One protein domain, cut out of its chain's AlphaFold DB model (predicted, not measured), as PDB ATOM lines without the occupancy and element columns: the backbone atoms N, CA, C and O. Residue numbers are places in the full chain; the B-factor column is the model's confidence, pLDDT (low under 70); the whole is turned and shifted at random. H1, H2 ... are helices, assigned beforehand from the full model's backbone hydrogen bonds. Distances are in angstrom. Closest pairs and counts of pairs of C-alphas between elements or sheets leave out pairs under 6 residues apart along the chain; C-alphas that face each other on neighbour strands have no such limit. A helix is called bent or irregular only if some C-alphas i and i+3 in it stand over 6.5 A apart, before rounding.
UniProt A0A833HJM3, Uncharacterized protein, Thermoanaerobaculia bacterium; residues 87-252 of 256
ATOM      1  N   ILE A  87       5.184  -6.330 -17.152       90.19
ATOM      2  CA  ILE A  87       6.474  -6.785 -16.626       90.19
ATOM      3  C   ILE A  87       7.412  -5.603 -16.334       90.19
ATOM      4  O   ILE A  87       8.137  -5.608 -15.341       90.19
ATOM      5  N   ALA A  88       7.322  -4.529 -17.122       88.25
ATOM      6  CA  ALA A  88       7.997  -3.268 -16.827       88.25
ATOM      7  C   ALA A  88       7.511  -2.671 -15.495       88.25
ATOM      8  O   ALA A  88       8.315  -2.206 -14.684       88.25
ATOM      9  N   ALA A  89       6.203  -2.733 -15.221       86.25
ATOM     10  CA  ALA A  89       5.640  -2.304 -13.946       86.25
ATOM     11  C   ALA A  89       6.127  -3.173 -12.771       86.25
ATOM     12  O   ALA A  89       6.444  -2.629 -11.713       86.25
ATOM     13  N   GLU A  90       6.256  -4.491 -12.946       86.38
ATOM     14  CA  GLU A  90       6.835  -5.385 -11.928       86.38
ATOM     15  C   GLU A  90       8.266  -4.970 -11.558       86.38
ATOM     16  O   GLU A  90       8.583  -4.806 -10.373       86.38
ATOM     17  N   LEU A  91       9.108  -4.702 -12.562       85.31
ATOM     18  CA  LEU A  91      10.464  -4.201 -12.343       85.31
ATOM     19  C   LEU A  91      10.470  -2.796 -11.718       85.31
ATOM     20  O   LEU A  91      11.312  -2.494 -10.874       85.31
ATOM     21  N   ARG A  92       9.539  -1.914 -12.077       83.25
ATOM     22  CA  ARG A  92       9.509  -0.547 -11.539       83.25
ATOM     23  C   ARG A  92       9.035  -0.484 -10.088       83.25
ATOM     24  O   ARG A  92       9.622   0.241  -9.291       83.25
ATOM     25  N   PHE A  93       7.984  -1.226  -9.748       80.12
ATOM     26  CA  PHE A  93       7.329  -1.144  -8.438       80.12
ATOM     27  C   PHE A  93       7.792  -2.213  -7.445       80.12
ATOM     28  O   PHE A  93       7.425  -2.144  -6.277       80.12
ATOM     29  N   GLY A  94       8.619  -3.171  -7.875       69.38
ATOM     30  CA  GLY A  94       9.220  -4.150  -6.970       69.38
ATOM     31  C   GLY A  94       8.198  -5.116  -6.379       69.38
ATOM     32  O   GLY A  94       8.285  -5.446  -5.201       69.38
ATOM     33  N   LEU A  95       7.239  -5.564  -7.193       64.44
ATOM     34  CA  LEU A  95       6.281  -6.611  -6.836       64.44
ATOM     35  C   LEU A  95       6.720  -7.933  -7.486       64.44
ATOM     36  O   LEU A  95       6.152  -8.303  -8.517       64.44
ATOM     37  N   PRO A  96       7.749  -8.630  -6.958       59.53
ATOM     38  CA  PRO A  96       8.153  -9.912  -7.513       59.53
ATOM     39  C   PRO A  96       6.985 -10.891  -7.403       59.53
ATOM     40  O   PRO A  96       6.435 -11.119  -6.322       59.53
ATOM     41  N   LYS A  97       6.575 -11.450  -8.544       63.66
ATOM     42  CA  LYS A  97       5.517 -12.465  -8.600       63.66
ATOM     43  C   LYS A  97       6.021 -13.837  -8.158       63.66
ATOM     44  O   LYS A  97       5.209 -14.673  -7.761       63.66
ATOM     45  N   GLN A  98       7.332 -14.081  -8.231       65.88
ATOM     46  CA  GLN A  98       7.933 -15.352  -7.837       65.88
ATOM     47  C   GLN A  98       8.527 -15.311  -6.426       65.88
ATOM     48  O   GLN A  98       8.817 -14.255  -5.862       65.88
ATOM     49  N   LYS A  99       8.695 -16.501  -5.841       68.94
ATOM     50  CA  LYS A  99       9.368 -16.670  -4.550       68.94
ATOM     51  C   LYS A  99      10.857 -16.383  -4.711       68.94
ATOM     52  O   LYS A  99      11.467 -16.864  -5.661       68.94
ATOM     53  N   VAL A 100      11.424 -15.668  -3.741       79.00
ATOM     54  CA  VAL A 100      12.873 -15.462  -3.652       79.00
ATOM     55  C   VAL A 100      13.567 -16.822  -3.549       79.00
ATOM     56  O   VAL A 100      13.214 -17.635  -2.692       79.00
ATOM     57  N   GLN A 101      14.518 -17.071  -4.444       81.69
ATOM     58  CA  GLN A 101      15.309 -18.295  -4.510       81.69
ATOM     59  C   GLN A 101      16.629 -18.106  -3.762       81.69
ATOM     60  O   GLN A 101      17.284 -17.076  -3.913       81.69
ATOM     61  N   THR A 102      17.038 -19.120  -3.005       83.06
ATOM     62  CA  THR A 102      18.359 -19.186  -2.371       83.06
ATOM     63  C   THR A 102      19.138 -20.318  -3.026       83.06
ATOM     64  O   THR A 102      18.623 -21.431  -3.120       83.06
ATOM     65  N   LEU A 103      20.348 -20.024  -3.497       82.12
ATOM     66  CA  LEU A 103      21.254 -20.988  -4.121       82.12
ATOM     67  C   LEU A 103      22.445 -21.261  -3.203       82.12
ATOM     68  O   LEU A 103      22.803 -20.410  -2.388       82.12
ATOM     69  N   ALA A 104      23.083 -22.421  -3.364       80.75
ATOM     70  CA  ALA A 104      24.383 -22.660  -2.745       80.75
ATOM     71  C   ALA A 104      25.456 -21.710  -3.336       80.75
ATOM     72  O   ALA A 104      25.283 -21.193  -4.449       80.75
ATOM     73  N   PRO A 105      26.594 -21.487  -2.654       74.50
ATOM     74  CA  PRO A 105      27.647 -20.594  -3.146       74.50
ATOM     75  C   PRO A 105      28.161 -20.943  -4.551       74.50
ATOM     76  O   PRO A 105      28.242 -20.077  -5.422       74.50
ATOM     77  N   SER A 106      28.437 -22.223  -4.816       75.00
ATOM     78  CA  SER A 106      28.893 -22.696  -6.134       75.00
ATOM     79  C   SER A 106      27.846 -22.468  -7.230       75.00
ATOM     80  O   SER A 106      28.167 -21.973  -8.310       75.00
ATOM     81  N   GLU A 107      26.576 -22.744  -6.929       83.81
ATOM     82  CA  GLU A 107      25.447 -22.512  -7.835       83.81
ATOM     83  C   GLU A 107      25.230 -21.019  -8.118       83.81
ATOM     84  O   GLU A 107      24.833 -20.649  -9.225       83.81
ATOM     85  N   THR A 108      25.529 -20.154  -7.142       82.44
ATOM     86  CA  THR A 108      25.443 -18.694  -7.278       82.44
ATOM     87  C   THR A 108      26.459 -18.176  -8.293       82.44
ATOM     88  O   THR A 108      26.100 -17.384  -9.162       82.44
ATOM     89  N   ILE A 109      27.707 -18.655  -8.258       79.50
ATOM     90  CA  ILE A 109      28.737 -18.272  -9.243       79.50
ATOM     91  C   ILE A 109      28.323 -18.689 -10.653       79.50
ATOM     92  O   ILE A 109      28.404 -17.894 -11.591       79.50
ATOM     93  N   ASP A 110      27.878 -19.933 -10.820       84.75
ATOM     94  CA  ASP A 110      27.475 -20.447 -12.128       84.75
ATOM     95  C   ASP A 110      26.227 -19.732 -12.651       84.75
ATOM     96  O   ASP A 110      26.087 -19.483 -13.852       84.75
ATOM     97  N   TRP A 111      25.316 -19.345 -11.758       88.19
ATOM     98  CA  TRP A 111      24.199 -18.472 -12.092       88.19
ATOM     99  C   TRP A 111      24.670 -17.081 -12.539       88.19
ATOM    100  O   TRP A 111      24.250 -16.623 -13.602       88.19
ATOM    101  N   LEU A 112      25.598 -16.446 -11.819       84.06
ATOM    102  CA  LEU A 112      26.159 -15.142 -12.188       84.06
ATOM    103  C   LEU A 112      26.875 -15.172 -13.542       84.06
ATOM    104  O   LEU A 112      26.668 -14.281 -14.366       84.06
ATOM    105  N   LYS A 113      27.663 -16.218 -13.816       83.50
ATOM    106  CA  LYS A 113      28.326 -16.419 -15.114       83.50
ATOM    107  C   LYS A 113      27.314 -16.533 -16.253       83.50
ATOM    108  O   LYS A 113      27.499 -15.911 -17.298       83.50
ATOM    109  N   ARG A 114      26.218 -17.272 -16.046       89.56
ATOM    110  CA  ARG A 114      25.117 -17.346 -17.021       89.56
ATOM    111  C   ARG A 114      24.451 -15.990 -17.223       89.56
ATOM    112  O   ARG A 114      24.235 -15.598 -18.365       89.56
ATOM    113  N   LYS A 115      24.191 -15.240 -16.150       87.81
ATOM    114  CA  LYS A 115      23.606 -13.895 -16.250       87.81
ATOM    115  C   LYS A 115      24.511 -12.903 -16.959       87.81
ATOM    116  O   LYS A 115      24.007 -12.055 -17.690       87.81
ATOM    117  N   TRP A 116      25.822 -13.027 -16.797       83.50
ATOM    118  CA  TRP A 116      26.776 -12.249 -17.575       83.50
ATOM    119  C   TRP A 116      26.740 -12.609 -19.060       83.50
ATOM    120  O   TRP A 116      26.666 -11.716 -19.897       83.50
ATOM    121  N   ALA A 117      26.723 -13.900 -19.397       86.25
ATOM    122  CA  ALA A 117      26.586 -14.330 -20.786       86.25
ATOM    123  C   ALA A 117      25.282 -13.805 -21.412       86.25
ATOM    124  O   ALA A 117      25.321 -13.232 -22.493       86.25
ATOM    125  N   GLU A 118      24.150 -13.901 -20.703       89.94
ATOM    126  CA  GLU A 118      22.869 -13.322 -21.141       89.94
ATOM    127  C   GLU A 118      22.975 -11.812 -21.417       89.94
ATOM    128  O   GLU A 118      22.434 -11.331 -22.410       89.94
ATOM    129  N   PHE A 119      23.688 -11.074 -20.561       84.00
ATOM    130  CA  PHE A 119      23.900  -9.636 -20.715       84.00
ATOM    131  C   PHE A 119      24.712  -9.289 -21.970       84.00
ATOM    132  O   PHE A 119      24.367  -8.355 -22.693       84.00
ATOM    133  N   MET A 120      25.763 -10.064 -22.254       82.88
ATOM    134  CA  MET A 120      26.626  -9.856 -23.421       82.88
ATOM    135  C   MET A 120      25.900 -10.071 -24.758       82.88
ATOM    136  O   MET A 120      26.339  -9.543 -25.775       82.88
ATOM    137  N   GLU A 121      24.768 -10.780 -24.763       88.31
ATOM    138  CA  GLU A 121      23.954 -11.018 -25.963       88.31
ATOM    139  C   GLU A 121      23.027  -9.845 -26.329       88.31
ATOM    140  O   GLU A 121      22.496  -9.808 -27.442       88.31
ATOM    141  N   PHE A 122      22.803  -8.874 -25.434       84.38
ATOM    142  CA  PHE A 122      21.863  -7.782 -25.713       84.38
ATOM    143  C   PHE A 122      22.336  -6.849 -26.821       84.38
ATOM    144  O   PHE A 122      21.544  -6.450 -27.675       84.38
ATOM    145  N   GLU A 123      23.620  -6.506 -26.829       83.44
ATOM    146  CA  GLU A 123      24.165  -5.630 -27.856       83.44
ATOM    147  C   GLU A 123      24.160  -6.290 -29.249       83.44
ATOM    148  O   GLU A 123      23.602  -5.677 -30.164       83.44
ATOM    149  N   PRO A 124      24.688  -7.517 -29.445       85.75
ATOM    150  CA  PRO A 124      24.581  -8.208 -30.729       85.75
ATOM    151  C   PRO A 124      23.134  -8.340 -31.215       85.75
ATOM    152  O   PRO A 124      22.861  -8.130 -32.397       85.75
ATOM    153  N   ALA A 125      22.190  -8.622 -30.310       89.62
ATOM    154  CA  ALA A 125      20.775  -8.701 -30.660       89.62
ATOM    155  C   ALA A 125      20.222  -7.357 -31.164       89.62
ATOM    156  O   ALA A 125      19.499  -7.328 -32.159       89.62
ATOM    157  N   LEU A 126      20.589  -6.237 -30.527       86.62
ATOM    158  CA  LEU A 126      20.203  -4.901 -30.990       86.62
ATOM    159  C   LEU A 126      20.831  -4.538 -32.339       86.62
ATOM    160  O   LEU A 126      20.160  -3.939 -33.179       86.62
ATOM    161  N   GLN A 127      22.096  -4.898 -32.562       86.00
ATOM    162  CA  GLN A 127      22.772  -4.670 -33.842       86.00
ATOM    163  C   GLN A 127      22.105  -5.455 -34.978       86.00
ATOM    164  O   GLN A 127      21.894  -4.911 -36.066       86.00
ATOM    165  N   LEU A 128      21.729  -6.710 -34.715       90.12
ATOM    166  CA  LEU A 128      21.009  -7.540 -35.674       90.12
ATOM    167  C   LEU A 128      19.625  -6.957 -35.981       90.12
ATOM    168  O   LEU A 128      19.312  -6.746 -37.147       90.12
ATOM    169  N   ALA A 129      18.843  -6.601 -34.955       91.19
ATOM    170  CA  ALA A 129      17.530  -5.982 -35.142       91.19
ATOM    171  C   ALA A 129      17.616  -4.656 -35.922       91.19
ATOM    172  O   ALA A 129      16.783  -4.382 -36.780       91.19
ATOM    173  N   GLY A 130      18.651  -3.842 -35.676       89.75
ATOM    174  CA  GLY A 130      18.911  -2.625 -36.450       89.75
ATOM    175  C   GLY A 130      19.258  -2.903 -37.917       89.75
ATOM    176  O   GLY A 130      18.793  -2.188 -38.803       89.75
ATOM    177  N   SER A 131      20.029  -3.958 -38.180       90.44
ATOM    178  CA  SER A 131      20.373  -4.380 -39.544       90.44
ATOM    179  C   SER A 131      19.144  -4.910 -40.289       90.44
ATOM    180  O   SER A 131      18.889  -4.511 -41.424       90.44
ATOM    181  N   ASP A 132      18.333  -5.738 -39.631       92.56
ATOM    182  CA  ASP A 132      17.081  -6.248 -40.187       92.56
ATOM    183  C   ASP A 132      16.076  -5.115 -40.434       92.56
ATOM    184  O   ASP A 132      15.355  -5.139 -41.430       92.56
ATOM    185  N   LEU A 133      16.064  -4.080 -39.583       92.81
ATOM    186  CA  LEU A 133      15.242  -2.887 -39.794       92.81
ATOM    187  C   LEU A 133      15.639  -2.154 -41.080       92.81
ATOM    188  O   LEU A 133      14.773  -1.727 -41.840       92.81
ATOM    189  N   GLN A 134      16.940  -2.021 -41.344       88.75
ATOM    190  CA  GLN A 134      17.428  -1.410 -42.577       88.75
ATOM    191  C   GLN A 134      16.997  -2.213 -43.810       88.75
ATOM    192  O   GLN A 134      16.571  -1.622 -44.800       88.75
ATOM    193  N   VAL A 135      17.060  -3.545 -43.741       92.19
ATOM    194  CA  VAL A 135      16.557  -4.424 -44.807       92.19
ATOM    195  C   VAL A 135      15.045  -4.258 -44.982       92.19
ATOM    196  O   VAL A 135      14.567  -4.180 -46.111       92.19
ATOM    197  N   ALA A 136      14.294  -4.141 -43.883       93.81
ATOM    198  CA  ALA A 136      12.846  -3.954 -43.897       93.81
ATOM    199  C   ALA A 136      12.409  -2.655 -44.581       93.81
ATOM    200  O   ALA A 136      11.361  -2.631 -45.222       93.81
ATOM    201  N   PHE A 137      13.199  -1.585 -44.476       91.06
ATOM    202  CA  PHE A 137      12.922  -0.334 -45.184       91.06
ATOM    203  C   PHE A 137      13.173  -0.411 -46.697       91.06
ATOM    204  O   PHE A 137      12.612   0.397 -47.426       91.06
ATOM    205  N   GLY A 138      13.948  -1.386 -47.182       86.62
ATOM    206  CA  GLY A 138      14.297  -1.500 -48.600       86.62
ATOM    207  C   GLY A 138      15.347  -0.477 -49.045       86.62
ATOM    208  O   GLY A 138      15.931   0.232 -48.228       86.62
ATOM    209  N   GLN A 139      15.648  -0.424 -50.345       82.38
ATOM    210  CA  GLN A 139      16.529   0.604 -50.915       82.38
ATOM    211  C   GLN A 139      15.765   1.913 -51.182       82.38
ATOM    212  O   GLN A 139      14.542   1.896 -51.313       82.38
ATOM    213  N   PRO A 140      16.448   3.070 -51.315       70.88
ATOM    214  CA  PRO A 140      15.777   4.311 -51.696       70.88
ATOM    215  C   PRO A 140      14.982   4.153 -53.002       70.88
ATOM    216  O   PRO A 140      15.534   3.764 -54.028       70.88
ATOM    217  N   GLY A 141      13.690   4.480 -52.961       72.50
ATOM    218  CA  GLY A 141      12.781   4.348 -54.105       72.50
ATOM    219  C   GLY A 141      12.142   2.964 -54.263       72.50
ATOM    220  O   GLY A 141      11.218   2.822 -55.065       72.50
ATOM    221  N   GLU A 142      12.566   1.970 -53.482       82.62
ATOM    222  CA  GLU A 142      11.889   0.681 -53.373       82.62
ATOM    223  C   GLU A 142      10.935   0.690 -52.171       82.62
ATOM    224  O   GLU A 142      11.267   1.251 -51.128       82.62
ATOM    225  N   PRO A 143       9.736   0.095 -52.287       84.88
ATOM    226  CA  PRO A 143       8.835  -0.020 -51.150       84.88
ATOM    227  C   PRO A 143       9.409  -0.987 -50.111       84.88
ATOM    228  O   PRO A 143       9.782  -2.113 -50.451       84.88
ATOM    229  N   GLY A 144       9.384  -0.584 -48.845       89.94
ATOM    230  CA  GLY A 144       9.749  -1.444 -47.727       89.94
ATOM    231  C   GLY A 144       8.824  -2.656 -47.564       89.94
ATOM    232  O   GLY A 144       7.691  -2.709 -48.062       89.94
ATOM    233  N   ASP A 145       9.304  -3.649 -46.821       94.00
ATOM    234  CA  ASP A 145       8.589  -4.884 -46.527       94.00
ATOM    235  C   ASP A 145       7.746  -4.733 -45.252       94.00
ATOM    236  O   ASP A 145       8.246  -4.732 -44.127       94.00
ATOM    237  N   SER A 146       6.424  -4.652 -45.423       93.75
ATOM    238  CA  SER A 146       5.474  -4.534 -44.310       93.75
ATOM    239  C   SER A 146       5.530  -5.687 -43.302       93.75
ATOM    240  O   SER A 146       5.280  -5.467 -42.118       93.75
ATOM    241  N   GLU A 147       5.814  -6.912 -43.751       94.00
ATOM    242  CA  GLU A 147       5.917  -8.070 -42.863       94.00
ATOM    243  C   GLU A 147       7.192  -7.980 -42.032       94.00
ATOM    244  O   GLU A 147       7.148  -8.144 -40.808       94.00
ATOM    245  N   LEU A 148       8.309  -7.655 -42.685       95.50
ATOM    246  CA  LEU A 148       9.591  -7.526 -42.011       95.50
ATOM    247  C   LEU A 148       9.604  -6.338 -41.040       95.50
ATOM    248  O   LEU A 148      10.080  -6.494 -39.923       95.50
ATOM    249  N   LEU A 149       8.992  -5.199 -41.388       95.50
ATOM    250  CA  LEU A 149       8.875  -4.037 -40.491       95.50
ATOM    251  C   LEU A 149       8.166  -4.395 -39.179       95.50
ATOM    252  O   LEU A 149       8.636  -4.044 -38.095       95.50
ATOM    253  N   VAL A 150       7.050  -5.128 -39.258       96.06
ATOM    254  CA  VAL A 150       6.320  -5.568 -38.059       96.06
ATOM    255  C   VAL A 150       7.111  -6.617 -37.285       96.06
ATOM    256  O   VAL A 150       7.114  -6.597 -36.054       96.06
ATOM    257  N   ARG A 151       7.774  -7.546 -37.979       96.25
ATOM    258  CA  ARG A 151       8.613  -8.557 -37.334       96.25
ATOM    259  C   ARG A 151       9.748  -7.906 -36.543       96.25
ATOM    260  O   ARG A 151       9.877  -8.181 -35.357       96.25
ATOM    261  N   VAL A 152      10.492  -6.993 -37.156       96.50
ATOM    262  CA  VAL A 152      11.624  -6.318 -36.512       96.50
ATOM    263  C   VAL A 152      11.171  -5.460 -35.328       96.50
ATOM    264  O   VAL A 152      11.826  -5.438 -34.289       96.50
ATOM    265  N   ALA A 153      10.005  -4.813 -35.419       96.38
ATOM    266  CA  ALA A 153       9.406  -4.124 -34.276       96.38
ATOM    267  C   ALA A 153       9.155  -5.066 -33.079       96.38
ATOM    268  O   ALA A 153       9.408  -4.698 -31.928       96.38
ATOM    269  N   LYS A 154       8.711  -6.303 -33.338       96.94
ATOM    270  CA  LYS A 154       8.567  -7.336 -32.300       96.94
ATOM    271  C   LYS A 154       9.915  -7.818 -31.771       96.94
ATOM    272  O   LYS A 154      10.011  -8.083 -30.578       96.94
ATOM    273  N   ASP A 155      10.942  -7.891 -32.613       96.62
ATOM    274  CA  ASP A 155      12.292  -8.269 -32.186       96.62
ATOM    275  C   ASP A 155      12.865  -7.235 -31.197       96.62
ATOM    276  O   ASP A 155      13.368  -7.613 -30.137       96.62
ATOM    277  N   PHE A 156      12.673  -5.931 -31.445       95.94
ATOM    278  CA  PHE A 156      13.001  -4.883 -30.465       95.94
ATOM    279  C   PHE A 156      12.229  -5.046 -29.152       95.94
ATOM    280  O   PHE A 156      12.825  -5.007 -28.074       95.94
ATOM    281  N   ALA A 157      10.916  -5.283 -29.214       96.75
ATOM    282  CA  ALA A 157      10.116  -5.506 -28.012       96.75
ATOM    283  C   ALA A 157      10.523  -6.782 -27.250       96.75
ATOM    284  O   ALA A 157      10.460  -6.812 -26.018       96.75
ATOM    285  N   ALA A 158      10.982  -7.823 -27.946       97.12
ATOM    286  CA  ALA A 158      11.497  -9.041 -27.332       97.12
ATOM    287  C   ALA A 158      12.834  -8.796 -26.618       97.12
ATOM    288  O   ALA A 158      13.026  -9.277 -25.501       97.12
ATOM    289  N   ILE A 159      13.742  -8.014 -27.212       94.88
ATOM    290  CA  ILE A 159      14.996  -7.602 -26.560       94.88
ATOM    291  C   ILE A 159      14.692  -6.777 -25.304       94.88
ATOM    292  O   ILE A 159      15.227  -7.070 -24.234       94.88
ATOM    293  N   HIS A 160      13.779  -5.809 -25.415       94.94
ATOM    294  CA  HIS A 160      13.302  -5.010 -24.288       94.94
ATOM    295  C   HIS A 160      12.779  -5.891 -23.145       94.94
ATOM    296  O   HIS A 160      13.196  -5.751 -21.995       94.94
ATOM    297  N   ARG A 161      11.908  -6.857 -23.459       96.19
ATOM    298  CA  ARG A 161      11.372  -7.806 -22.479       96.19
ATOM    299  C   ARG A 161      12.466  -8.629 -21.804       96.19
ATOM    300  O   ARG A 161      12.466  -8.735 -20.581       96.19
ATOM    301  N   ARG A 162      13.403  -9.178 -22.581       95.19
ATOM    302  CA  ARG A 162      14.515  -9.978 -22.049       95.19
ATOM    303  C   ARG A 162      15.391  -9.168 -21.091       95.19
ATOM    304  O   ARG A 162      15.822  -9.715 -20.082       95.19
ATOM    305  N   ALA A 163      15.626  -7.883 -21.367       92.50
ATOM    306  CA  ALA A 163      16.354  -7.003 -20.451       92.50
ATOM    307  C   ALA A 163      15.613  -6.842 -19.110       92.50
ATOM    308  O   ALA A 163      16.223  -6.989 -18.049       92.50
ATOM    309  N   ILE A 164      14.291  -6.642 -19.147       92.19
ATOM    310  CA  ILE A 164      13.456  -6.560 -17.936       92.19
ATOM    311  C   ILE A 164      13.495  -7.873 -17.144       92.19
ATOM    312  O   ILE A 164      13.734  -7.855 -15.938       92.19
ATOM    313  N   GLU A 165      13.272  -9.008 -17.810       92.75
ATOM    314  CA  GLU A 165      13.301 -10.342 -17.190       92.75
ATOM    315  C   GLU A 165      14.662 -10.627 -16.551       92.75
ATOM    316  O   GLU A 165      14.744 -11.135 -15.429       92.75
ATOM    317  N   TRP A 166      15.741 -10.233 -17.228       92.38
ATOM    318  CA  TRP A 166      17.091 -10.331 -16.698       92.38
ATOM    319  C   TRP A 166      17.245  -9.530 -15.400       92.38
ATOM    320  O   TRP A 166      17.693 -10.091 -14.401       92.38
ATOM    321  N   ALA A 167      16.791  -8.274 -15.345       89.94
ATOM    322  CA  ALA A 167      16.843  -7.475 -14.118       89.94
ATOM    323  C   ALA A 167      15.967  -8.029 -12.986       89.94
ATOM    324  O   ALA A 167      16.385  -8.026 -11.825       89.94
ATOM    325  N   ILE A 168      14.768  -8.525 -13.306       89.31
ATOM    326  CA  ILE A 168      13.877  -9.168 -12.330       89.31
ATOM    327  C   ILE A 168      14.562 -10.389 -11.712       89.31
ATOM    328  O   ILE A 168      14.501 -10.555 -10.495       89.31
ATOM    329  N   SER A 169      15.294 -11.181 -12.501       89.75
ATOM    330  CA  SER A 169      15.961 -12.386 -11.992       89.75
ATOM    331  C   SER A 169      16.963 -12.110 -10.860       89.75
ATOM    332  O   SER A 169      17.107 -12.938  -9.965       89.75
ATOM    333  N   PHE A 170      17.597 -10.931 -10.832       86.69
ATOM    334  CA  PHE A 170      18.464 -10.512  -9.719       86.69
ATOM    335  C   PHE A 170      17.689 -10.140  -8.454       86.69
ATOM    336  O   PHE A 170      18.229 -10.245  -7.358       86.69
ATOM    337  N   ARG A 171      16.432  -9.707  -8.582       83.19
ATOM    338  CA  ARG A 171      15.559  -9.384  -7.441       83.19
ATOM    339  C   ARG A 171      14.872 -10.609  -6.860       83.19
ATOM    340  O   ARG A 171      14.525 -10.621  -5.685       83.19
ATOM    341  N   GLU A 172      14.667 -11.624  -7.688       86.25
ATOM    342  CA  GLU A 172      14.113 -12.913  -7.283       86.25
ATOM    343  C   GLU A 172      15.171 -13.833  -6.657       86.25
ATOM    344  O   GLU A 172      14.845 -14.939  -6.240       86.25
ATOM    345  N   MET A 173      16.425 -13.386  -6.547       85.50
ATOM    346  CA  MET A 173      17.503 -14.134  -5.911       85.50
ATOM    347  C   MET A 173      17.869 -13.539  -4.552       85.50
ATOM    348  O   MET A 173      18.052 -12.330  -4.412       85.50
ATOM    349  N   HIS A 174      18.022 -14.398  -3.545       82.56
ATOM    350  CA  HIS A 174      18.658 -14.024  -2.292       82.56
ATOM    351  C   HIS A 174      20.164 -13.926  -2.525       82.56
ATOM    352  O   HIS A 174      20.870 -14.932  -2.554       82.56
ATOM    353  N   LEU A 175      20.639 -12.703  -2.746       78.31
ATOM    354  CA  LEU A 175      22.055 -12.422  -2.920       78.31
ATOM    355  C   LEU A 175      22.672 -12.017  -1.576       78.31
ATOM    356  O   LEU A 175      22.095 -11.166  -0.890       78.31
ATOM    357  N   PRO A 176      23.837 -12.580  -1.209       77.12
ATOM    358  CA  PRO A 176      24.558 -12.139  -0.030       77.12
ATOM    359  C   PRO A 176      24.902 -10.646  -0.077       77.12
ATOM    360  O   PRO A 176      25.002 -10.042  -1.150       77.12
ATOM    361  N   ASP A 177      25.114 -10.051   1.097       80.19
ATOM    362  CA  ASP A 177      25.332  -8.606   1.245       80.19
ATOM    363  C   ASP A 177      26.501  -8.082   0.409       80.19
ATOM    364  O   ASP A 177      26.410  -7.007  -0.192       80.19
ATOM    365  N   ASP A 178      27.537  -8.902   0.267       79.88
ATOM    366  CA  ASP A 178      28.721  -8.619  -0.537       79.88
ATOM    367  C   ASP A 178      28.432  -8.528  -2.042       79.88
ATOM    368  O   ASP A 178      29.274  -8.032  -2.791       79.88
ATOM    369  N   LEU A 179      27.252  -8.954  -2.506       81.81
ATOM    370  CA  LEU A 179      26.795  -8.864  -3.897       81.81
ATOM    371  C   LEU A 179      25.729  -7.779  -4.124       81.81
ATOM    372  O   LEU A 179      25.224  -7.634  -5.241       81.81
ATOM    373  N   ARG A 180      25.401  -6.960  -3.115       79.44
ATOM    374  CA  ARG A 180      24.421  -5.865  -3.271       79.44
ATOM    375  C   ARG A 180      24.820  -4.867  -4.359       79.44
ATOM    376  O   ARG A 180      23.963  -4.420  -5.120       79.44
ATOM    377  N   THR A 181      26.110  -4.546  -4.469       84.69
ATOM    378  CA  THR A 181      26.627  -3.652  -5.521       84.69
ATOM    379  C   THR A 181      26.402  -4.241  -6.910       84.69
ATOM    380  O   THR A 181      25.927  -3.540  -7.801       84.69
ATOM    381  N   LEU A 182      26.638  -5.545  -7.075       83.06
ATOM    382  CA  LEU A 182      26.393  -6.255  -8.327       83.06
ATOM    383  C   LEU A 182      24.910  -6.190  -8.730       83.06
ATOM    384  O   LEU A 182      24.597  -5.849  -9.870       83.06
ATOM    385  N   ALA A 183      23.992  -6.411  -7.784       80.50
ATOM    386  CA  ALA A 183      22.550  -6.275  -8.016       80.50
ATOM    387  C   ALA A 183      22.120  -4.832  -8.371       80.50
ATOM    388  O   ALA A 183      21.185  -4.611  -9.148       80.50
ATOM    389  N   ALA A 184      22.804  -3.822  -7.830       82.06
ATOM    390  CA  ALA A 184      22.565  -2.430  -8.204       82.06
ATOM    391  C   ALA A 184      23.068  -2.131  -9.629       82.06
ATOM    392  O   ALA A 184      22.369  -1.474 -10.406       82.06
ATOM    393  N   CYS A 185      24.249  -2.638  -9.997       82.38
ATOM    394  CA  CYS A 185      24.808  -2.510 -11.343       82.38
ATOM    395  C   CYS A 185      23.912  -3.173 -12.396       82.38
ATOM    396  O   CYS A 185      23.714  -2.594 -13.462       82.38
ATOM    397  N   THR A 186      23.307  -4.325 -12.097       81.31
ATOM    398  CA  THR A 186      22.404  -5.009 -13.038       81.31
ATOM    399  C   THR A 186      21.136  -4.199 -13.287       81.31
ATOM    400  O   THR A 186      20.742  -4.006 -14.434       81.31
ATOM    401  N   SER A 187      20.550  -3.605 -12.245       81.00
ATOM    402  CA  SER A 187      19.391  -2.717 -12.404       81.00
ATOM    403  C   SER A 187      19.698  -1.522 -13.318       81.00
ATOM    404  O   SER A 187      18.905  -1.204 -14.205       81.00
ATOM    405  N   LYS A 188      20.868  -0.887 -13.155       82.81
ATOM    406  CA  LYS A 188      21.308   0.214 -14.031       82.81
ATOM    407  C   LYS A 188      21.545  -0.257 -15.465       82.81
ATOM    408  O   LYS A 188      21.117   0.403 -16.406       82.81
ATOM    409  N   ALA A 189      22.216  -1.393 -15.630       81.94
ATOM    410  CA  ALA A 189      22.568  -1.919 -16.940       81.94
ATOM    411  C   ALA A 189      21.317  -2.303 -17.745       81.94
ATOM    412  O   ALA A 189      21.208  -1.943 -18.912       81.94
ATOM    413  N   SER A 190      20.326  -2.931 -17.104       85.56
ATOM    414  CA  SER A 190      19.025  -3.191 -17.725       85.56
ATOM    415  C   SER A 190      18.308  -1.908 -18.131       85.56
ATOM    416  O   SER A 190      17.750  -1.869 -19.223       85.56
ATOM    417  N   ALA A 191      18.322  -0.879 -17.277       84.81
ATOM    418  CA  ALA A 191      17.646   0.384 -17.564       84.81
ATOM    419  C   ALA A 191      18.192   1.051 -18.836       84.81
ATOM    420  O   ALA A 191      17.424   1.596 -19.618       84.81
ATOM    421  N   VAL A 192      19.501   0.950 -19.093       82.62
ATOM    422  CA  VAL A 192      20.097   1.464 -20.337       82.62
ATOM    423  C   VAL A 192      19.488   0.801 -21.572       82.62
ATOM    424  O   VAL A 192      19.145   1.492 -22.527       82.62
ATOM    425  N   PHE A 193      19.338  -0.525 -21.564       82.12
ATOM    426  CA  PHE A 193      18.778  -1.249 -22.706       82.12
ATOM    427  C   PHE A 193      17.282  -0.996 -22.881       82.12
ATOM    428  O   PHE A 193      16.836  -0.774 -24.006       82.12
ATOM    429  N   THR A 194      16.509  -1.006 -21.792       89.12
ATOM    430  CA  THR A 194      15.064  -0.760 -21.870       89.12
ATOM    431  C   THR A 194      14.786   0.664 -22.338       89.12
ATOM    432  O   THR A 194      14.071   0.842 -23.322       89.12
ATOM    433  N   SER A 195      15.446   1.662 -21.744       86.75
ATOM    434  CA  SER A 195      15.245   3.063 -22.115       86.75
ATOM    435  C   SER A 195      15.724   3.374 -23.530       86.75
ATOM    436  O   SER A 195      15.073   4.146 -24.218       86.75
ATOM    437  N   ALA A 196      16.785   2.733 -24.033       85.38
ATOM    438  CA  ALA A 196      17.199   2.924 -25.425       85.38
ATOM    439  C   ALA A 196      16.107   2.514 -26.438       85.38
ATOM    440  O   ALA A 196      15.985   3.138 -27.494       85.38
ATOM    441  N   ILE A 197      15.315   1.482 -26.125       90.00
ATOM    442  CA  ILE A 197      14.225   0.993 -26.984       90.00
ATOM    443  C   ILE A 197      12.937   1.803 -26.761       90.00
ATOM    444  O   ILE A 197      12.228   2.097 -27.719       90.00
ATOM    445  N   GLU A 198      12.644   2.212 -25.527       90.44
ATOM    446  CA  GLU A 198      11.524   3.119 -25.229       90.44
ATOM    447  C   GLU A 198      11.726   4.483 -25.915       90.44
ATOM    448  O   GLU A 198      10.845   4.979 -26.617       90.44
ATOM    449  N   GLU A 199      12.930   5.052 -25.816       88.75
ATOM    450  CA  GLU A 199      13.290   6.304 -26.486       88.75
ATOM    451  C   GLU A 199      13.246   6.182 -28.013       88.75
ATOM    452  O   GLU A 199      12.967   7.168 -28.697       88.75
ATOM    453  N   LEU A 200      13.523   5.000 -28.571       87.25
ATOM    454  CA  LEU A 200      13.383   4.752 -30.005       87.25
ATOM    455  C   LEU A 200      11.930   4.944 -30.459       87.25
ATOM    456  O   LEU A 200      11.710   5.621 -31.468       87.25
ATOM    457  N   ASP A 201      10.956   4.391 -29.730       89.38
ATOM    458  CA  ASP A 201       9.529   4.573 -30.028       89.38
ATOM    459  C   ASP A 201       9.139   6.055 -29.946       89.38
ATOM    460  O   ASP A 201       8.666   6.641 -30.926       89.38
ATOM    461  N   GLU A 202       9.440   6.703 -28.817       87.56
ATOM    462  CA  GLU A 202       9.067   8.099 -28.568       87.56
ATOM    463  C   GLU A 202       9.702   9.075 -29.569       87.56
ATOM    464  O   GLU A 202       9.031   9.963 -30.108       87.56
ATOM    465  N   ARG A 203      11.001   8.917 -29.858       83.69
ATOM    466  CA  ARG A 203      11.716   9.783 -30.807       83.69
ATOM    467  C   ARG A 203      11.208   9.580 -32.225       83.69
ATOM    468  O   ARG A 203      11.049  10.569 -32.941       83.69
ATOM    469  N   THR A 204      10.945   8.337 -32.631       84.69
ATOM    470  CA  THR A 204      10.404   8.041 -33.966       84.69
ATOM    471  C   THR A 204       9.027   8.675 -34.120       84.69
ATOM    472  O   THR A 204       8.785   9.381 -35.099       84.69
ATOM    473  N   TRP A 205       8.158   8.520 -33.119       86.44
ATOM    474  CA  TRP A 205       6.855   9.180 -33.078       86.44
ATOM    475  C   TRP A 205       6.975  10.707 -33.230       86.44
ATOM    476  O   TRP A 205       6.368  11.300 -34.125       86.44
ATOM    477  N   PHE A 206       7.802  11.347 -32.398       81.88
ATOM    478  CA  PHE A 206       7.963  12.802 -32.406       81.88
ATOM    479  C   PHE A 206       8.528  13.329 -33.733       81.88
ATOM    480  O   PHE A 206       8.082  14.364 -34.239       81.88
ATOM    481  N   GLN A 207       9.500  12.623 -34.319       81.75
ATOM    482  CA  GLN A 207      10.046  12.977 -35.629       81.75
ATOM    483  C   GLN A 207       8.976  12.897 -36.721       81.75
ATOM    484  O   GLN A 207       8.853  13.836 -37.508       81.75
ATOM    485  N   LEU A 208       8.171  11.830 -36.741       84.81
ATOM    486  CA  LEU A 208       7.116  11.653 -37.738       84.81
ATOM    487  C   LEU A 208       6.057  12.751 -37.661       84.81
ATOM    488  O   LEU A 208       5.733  13.351 -38.685       84.81
ATOM    489  N   GLU A 209       5.574  13.078 -36.463       83.88
ATOM    490  CA  GLU A 209       4.612  14.172 -36.274       83.88
ATOM    491  C   GLU A 209       5.181  15.514 -36.747       83.88
ATOM    492  O   GLU A 209       4.527  16.256 -37.484       83.88
ATOM    493  N   LYS A 210       6.442  15.806 -36.405       82.25
ATOM    494  CA  LYS A 210       7.116  17.029 -36.851       82.25
ATOM    495  C   LYS A 210       7.236  17.101 -38.374       82.25
ATOM    496  O   LYS A 210       7.100  18.183 -38.938       82.25
ATOM    497  N   MET A 211       7.505  15.982 -39.042       80.56
ATOM    498  CA  MET A 211       7.620  15.923 -40.503       80.56
ATOM    499  C   MET A 211       6.262  16.071 -41.190       80.56
ATOM    500  O   MET A 211       6.150  16.798 -42.176       80.56
ATOM    501  N   LEU A 212       5.220  15.443 -40.642       79.56
ATOM    502  CA  LEU A 212       3.851  15.546 -41.147       79.56
ATOM    503  C   LEU A 212       3.246  16.943 -40.944       79.56
ATOM    504  O   LEU A 212       2.369  17.335 -41.709       79.56
ATOM    505  N   ALA A 213       3.726  17.711 -39.965       80.25
ATOM    506  CA  ALA A 213       3.298  19.090 -39.732       80.25
ATOM    507  C   ALA A 213       3.944  20.123 -40.681       80.25
ATOM    508  O   ALA A 213       3.455  21.249 -40.763       80.25
ATOM    509  N   ARG A 214       5.027  19.778 -41.399       76.25
ATOM    510  CA  ARG A 214       5.688  20.698 -42.348       76.25
ATOM    511  C   ARG A 214       4.822  20.959 -43.577       76.25
ATOM    512  O   ARG A 214       4.127  20.049 -44.039       76.25
ATOM    513  N   SER A 215       4.898  22.176 -44.119       60.31
ATOM    514  CA  SER A 215       4.187  22.563 -45.344       60.31
ATOM    515  C   SER A 215       4.685  21.765 -46.556       60.31
ATOM    516  O   SER A 215       5.831  21.324 -46.577       60.31
ATOM    517  N   GLU A 216       3.840  21.555 -47.572       60.28
ATOM    518  CA  GLU A 216       4.201  20.772 -48.771       60.28
ATOM    519  C   GLU A 216       5.443  21.314 -49.497       60.28
ATOM    520  O   GLU A 216       6.247  20.520 -49.977       60.28
ATOM    521  N   SER A 217       5.655  22.636 -49.489       55.66
ATOM    522  CA  SER A 217       6.830  23.302 -50.071       55.66
ATOM    523  C   SER A 217       8.139  23.074 -49.306       55.66
ATOM    524  O   SER A 217       9.206  23.389 -49.817       55.66
ATOM    525  N   GLU A 218       8.087  22.539 -48.084       58.31
ATOM    526  CA  GLU A 218       9.256  22.262 -47.231       58.31
ATOM    527  C   GLU A 218       9.590  20.757 -47.157       58.31
ATOM    528  O   GLU A 218      10.425  20.339 -46.350       58.31
ATOM    529  N   ARG A 219       8.905  19.919 -47.952       58.69
ATOM    530  CA  ARG A 219       9.027  18.447 -47.924       58.69
ATOM    531  C   ARG A 219       9.930  17.861 -49.011       58.69
ATOM    532  O   ARG A 219      10.011  16.641 -49.094       58.69
ATOM    533  N   GLU A 220      10.598  18.685 -49.822       53.31
ATOM    534  CA  GLU A 220      11.348  18.192 -50.989       53.31
ATOM    535  C   GLU A 220      12.547  17.295 -50.631       53.31
ATOM    536  O   GLU A 220      12.923  16.464 -51.448       53.31
ATOM    537  N   GLU A 221      13.055  17.331 -49.391       56.41
ATOM    538  CA  GLU A 221      14.015  16.337 -48.884       56.41
ATOM    539  C   GLU A 221      13.763  16.019 -47.401       56.41
ATOM    540  O   GLU A 221      14.153  16.750 -46.486       56.41
ATOM    541  N   LEU A 222      13.076  14.906 -47.143       62.06
ATOM    542  CA  LEU A 222      12.785  14.428 -45.794       62.06
ATOM    543  C   LEU A 222      13.713  13.267 -45.424       62.06
ATOM    544  O   LEU A 222      13.475  12.126 -45.803       62.06
ATOM    545  N   VAL A 223      14.744  13.558 -44.628       65.06
ATOM    546  CA  VAL A 223      15.610  12.533 -44.028       65.06
ATOM    547  C   VAL A 223      15.030  12.108 -42.679       65.06
ATOM    548  O   VAL A 223      15.036  12.890 -41.725       65.06
ATOM    549  N   VAL A 224      14.544  10.868 -42.583       65.88
ATOM    550  CA  VAL A 224      14.201  10.245 -41.294       65.88
ATOM    551  C   VAL A 224      15.456   9.598 -40.729       65.88
ATOM    552  O   VAL A 224      16.030   8.717 -41.362       65.88
ATOM    553  N   LYS A 225      15.875  10.008 -39.529       67.94
ATOM    554  CA  LYS A 225      17.020   9.406 -38.842       67.94
ATOM    555  C   LYS A 225      16.542   8.633 -37.623       67.94
ATOM    556  O   LYS A 225      16.302   9.214 -36.563       67.94
ATOM    557  N   ILE A 226      16.496   7.316 -37.775       72.12
ATOM    558  CA  ILE A 226      16.331   6.388 -36.660       72.12
ATOM    559  C   ILE A 226      17.713   6.109 -36.069       72.12
ATOM    560  O   ILE A 226      18.669   5.820 -36.787       72.12
ATOM    561  N   THR A 227      17.863   6.268 -34.758       69.75
ATOM    562  CA  THR A 227      19.130   5.999 -34.071       69.75
ATOM    563  C   THR A 227      18.843   5.441 -32.694       69.75
ATOM    564  O   THR A 227      18.115   6.055 -31.917       69.75
ATOM    565  N   ILE A 228      19.471   4.308 -32.397       69.88
ATOM    566  CA  ILE A 228      19.476   3.706 -31.069       69.88
ATOM    567  C   ILE A 228      20.840   3.999 -30.464       69.88
ATOM    568  O   ILE A 228      21.872   3.682 -31.058       69.88
ATOM    569  N   VAL A 229      20.839   4.642 -29.301       68.56
ATOM    570  CA  VAL A 229      22.062   4.957 -28.566       68.56
ATOM    571  C   VAL A 229      22.042   4.167 -27.273       68.56
ATOM    572  O   VAL A 229      21.285   4.480 -26.361       68.56
ATOM    573  N   VAL A 230      22.903   3.157 -27.192       67.12
ATOM    574  CA  VAL A 230      23.137   2.404 -25.960       67.12
ATOM    575  C   VAL A 230      24.417   2.949 -25.335       67.12
ATOM    576  O   VAL A 230      25.523   2.517 -25.653       67.12
ATOM    577  N   ALA A 231      24.288   3.960 -24.479       60.22
ATOM    578  CA  ALA A 231      25.421   4.458 -23.709       60.22
ATOM    579  C   ALA A 231      25.640   3.523 -22.513       60.22
ATOM    580  O   ALA A 231      24.886   3.585 -21.547       60.22
ATOM    581  N   SER A 232      26.653   2.654 -22.566       56.84
ATOM    582  CA  SER A 232      26.941   1.707 -21.478       56.84
ATOM    583  C   SER A 232      28.236   2.048 -20.721       56.84
ATOM    584  O   SER A 232      29.224   1.317 -20.833       56.84
ATOM    585  N   PRO A 233      28.259   3.121 -19.899       53.44
ATOM    586  CA  PRO A 233      29.330   3.307 -18.916       53.44
ATOM    587  C   PRO A 233      29.327   2.172 -17.872       53.44
ATOM    588  O   PRO A 233      30.350   1.865 -17.271       53.44
ATOM    589  N   TYR A 234      28.187   1.496 -17.708       55.88
ATOM    590  CA  TYR A 234      27.972   0.446 -16.713       55.88
ATOM    591  C   TYR A 234      28.508  -0.922 -17.122       55.88
ATOM    592  O   TYR A 234      28.587  -1.800 -16.273       55.88
ATOM    593  N   SER A 235      28.902  -1.117 -18.384       63.75
ATOM    594  CA  SER A 235      29.576  -2.349 -18.814       63.75
ATOM    595  C   SER A 235      30.870  -2.587 -18.025       63.75
ATOM    596  O   SER A 235      31.149  -3.719 -17.648       63.75
ATOM    597  N   GLN A 236      31.610  -1.519 -17.706       68.62
ATOM    598  CA  GLN A 236      32.843  -1.587 -16.917       68.62
ATOM    599  C   GLN A 236      32.561  -1.829 -15.436       68.62
ATOM    600  O   GLN A 236      33.190  -2.693 -14.835       68.62
ATOM    601  N   GLU A 237      31.601  -1.101 -14.856       74.44
ATOM    602  CA  GLU A 237      31.202  -1.288 -13.454       74.44
ATOM    603  C   GLU A 237      30.652  -2.701 -13.221       74.44
ATOM    604  O   GLU A 237      31.054  -3.378 -12.280       74.44
ATOM    605  N   LEU A 238      29.777  -3.180 -14.110       75.12
ATOM    606  CA  LEU A 238      29.196  -4.516 -14.030       75.12
ATOM    607  C   LEU A 238      30.253  -5.608 -14.236       75.12
ATOM    608  O   LEU A 238      30.270  -6.577 -13.479       75.12
ATOM    609  N   ALA A 239      31.152  -5.449 -15.214       74.19
ATOM    610  CA  ALA A 239      32.247  -6.391 -15.435       74.19
ATOM    611  C   ALA A 239      33.196  -6.459 -14.228       74.19
ATOM    612  O   ALA A 239      33.545  -7.554 -13.787       74.19
ATOM    613  N   ALA A 240      33.569  -5.308 -13.662       82.25
ATOM    614  CA  ALA A 240      34.430  -5.239 -12.486       82.25
ATOM    615  C   ALA A 240      33.774  -5.891 -11.259       82.25
ATOM    616  O   ALA A 240      34.424  -6.650 -10.539       82.25
ATOM    617  N   GLU A 241      32.478  -5.654 -11.041       83.62
ATOM    618  CA  GLU A 241      31.738  -6.270  -9.938       83.62
ATOM    619  C   GLU A 241      31.554  -7.781 -10.119       83.62
ATOM    620  O   GLU A 241      31.630  -8.524  -9.141       83.62
ATOM    621  N   LEU A 242      31.381  -8.268 -11.350       78.75
ATOM    622  CA  LEU A 242      31.348  -9.705 -11.639       78.75
ATOM    623  C   LEU A 242      32.704 -10.375 -11.415       78.75
ATOM    624  O   LEU A 242      32.765 -11.474 -10.858       78.75
ATOM    625  N   GLU A 243      33.793  -9.720 -11.812       81.38
ATOM    626  CA  GLU A 243      35.146 -10.209 -11.550       81.38
ATOM    627  C   GLU A 243      35.426 -10.248 -10.041       81.38
ATOM    628  O   GLU A 243      35.932 -11.249  -9.527       81.38
ATOM    629  N   ARG A 244      35.035  -9.194  -9.311       86.38
ATOM    630  CA  ARG A 244      35.128  -9.136  -7.846       86.38
ATOM    631  C   ARG A 244      34.322 -10.257  -7.192       86.38
ATOM    632  O   ARG A 244      34.857 -10.937  -6.321       86.38
ATOM    633  N   ALA A 245      33.076 -10.463  -7.619       81.62
ATOM    634  CA  ALA A 245      32.212 -11.522  -7.108       81.62
ATOM    635  C   ALA A 245      32.837 -12.902  -7.344       81.62
ATOM    636  O   ALA A 245      32.954 -13.687  -6.412       81.62
ATOM    637  N   THR A 246      33.331 -13.168  -8.555       75.81
ATOM    638  CA  THR A 246      33.977 -14.448  -8.893       75.81
ATOM    639  C   THR A 246      35.195 -14.712  -8.003       75.81
ATOM    640  O   THR A 246      35.301 -15.779  -7.404       75.81
ATOM    641  N   LYS A 247      36.071 -13.712  -7.831       81.31
ATOM    642  CA  LYS A 247      37.261 -13.804  -6.965       81.31
ATOM    643  C   LYS A 247      36.927 -13.987  -5.485       81.31
ATOM    644  O   LYS A 247      37.711 -14.600  -4.765       81.31
ATOM    645  N   LEU A 248      35.815 -13.422  -5.015       78.38
ATOM    646  CA  LEU A 248      35.364 -13.575  -3.632       78.38
ATOM    647  C   LEU A 248      35.045 -15.044  -3.334       78.38
ATOM    648  O   LEU A 248      35.562 -15.596  -2.366       78.38
ATOM    649  N   PHE A 249      34.286 -15.695  -4.215       69.38
ATOM    650  CA  PHE A 249      33.913 -17.096  -4.041       69.38
ATOM    651  C   PHE A 249      35.065 -18.085  -4.272       69.38
ATOM    652  O   PHE A 249      35.091 -19.148  -3.660       69.38
ATOM    653  N   GLU A 250      36.035 -17.754  -5.130       70.62
ATOM    654  CA  GLU A 250      37.236 -18.584  -5.323       70.62
ATOM    655  C   GLU A 250      38.141 -18.624  -4.079       70.62
ATOM    656  O   GLU A 250      38.899 -19.577  -3.903       70.62
ATOM    657  N   ARG A 251      38.089 -17.591  -3.226       67.88
ATOM    658  CA  ARG A 251      38.951 -17.482  -2.038       67.88
ATOM    659  C   ARG A 251      38.370 -18.138  -0.795       67.88
ATOM    660  O   ARG A 251      39.164 -18.555   0.043       67.88
ATOM    661  N   ASP A 252      37.049 -18.203  -0.663       62.19
ATOM    662  CA  ASP A 252      36.421 -18.729   0.550       62.19
ATOM    663  C   ASP A 252      35.064 -19.397   0.245       62.19
ATOM    664  O   ASP A 252      34.010 -18.765   0.336       62.19
TER     665      ASP A 252
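AT A GLANCE: This is residues 87 to 252 of the 256 residues of an uncharacterized protein of Thermoanaerobaculia bacterium (UniProt A0A833HJM3). A long rod of helices running up and down, with H5 and H4 side by side through its middle, H2 and H3 almost end to end along one side, and H6 beside H2 and the first part of H5. Short H1 packs on H4 from outside, the long link of residues 213 to 233 runs back from the end of H5 to H6, and residues 138 to 143 and 212 to 218 stick out toward one end. The printed part has 166 residues with six named helices, H1 to H6 in order along the chain, and no named strand; the class is all helix. The whole is loose, with a radius of gyration of the C-alphas of 20.1 A and spans of 71 by 29 by 28 A.

HOW THE PARTS SIT: H5, residues 177 to 212, touches H4, residues 146 to 171, with residues 183 to 197 alone; the closest C-alphas, of His 160 and Thr 194, are 5.2 A apart, at a shallow tilt of 25 degrees, opposite ways. H5 touches H6, residues 234 to 251, with residues 178 to 189 alone, closest at the C-alphas of Cys 185 and Leu 238, 5.5 A, at a shallow tilt of 20 degrees, opposite ways. H6 touches H2, residues 105 to 120, with residues 242 to 249 alone, the closest C-alphas being those of Ile 109 and Thr 246, 6.5 A apart. H2, H4, H5 and H6 form an up and down bundle, each running against the one before it. H4 is the hub, touching four helices. One of them is H3, residues 122 to 137, with the C-alphas of Ala 136 and Leu 148 closest at 5.2 A; H3 and H4 are a hairpin. Another is H1, residues 87 to 93, with the C-alphas of Leu 91 and Ile 168 closest at 6.0 A, at a steep tilt of 39 degrees. H2 and H3 meet only through their link; H4 and H6 are apart. Every O i to N i+4 pair is within hydrogen-bond range in H1, H2, H3 and H6, against 20 of 22 in H4 and 29 of 32 in H5.

IN THESE COORDINATES: H5 is 53.3 A long and irregular, with C-alphas 178 and 181 7.3 A apart. H4 measures 38.5 A, H6 25.6 A, H2 23.0 A, H3 22.7 A and H1 10.0 A. H1 begins at C-alpha 87 (6.474, -6.785, -16.626), H5 ends at C-alpha 212 (3.851, 15.546, -41.147), and H6 ends at C-alpha 251 (38.951, -17.482, -2.038).

THE WHOLE: The C-alphas farthest apart, of Ser 217 and Asp 252, are 72.1 A apart. The printed part has no cut. The links from H1 to H2 and from H5 to H6 are long. Mean pLDDT of the printed part is 81.5; 30 residues are under 70, among them 94 to 99, 215 to 225 and 227 to 236.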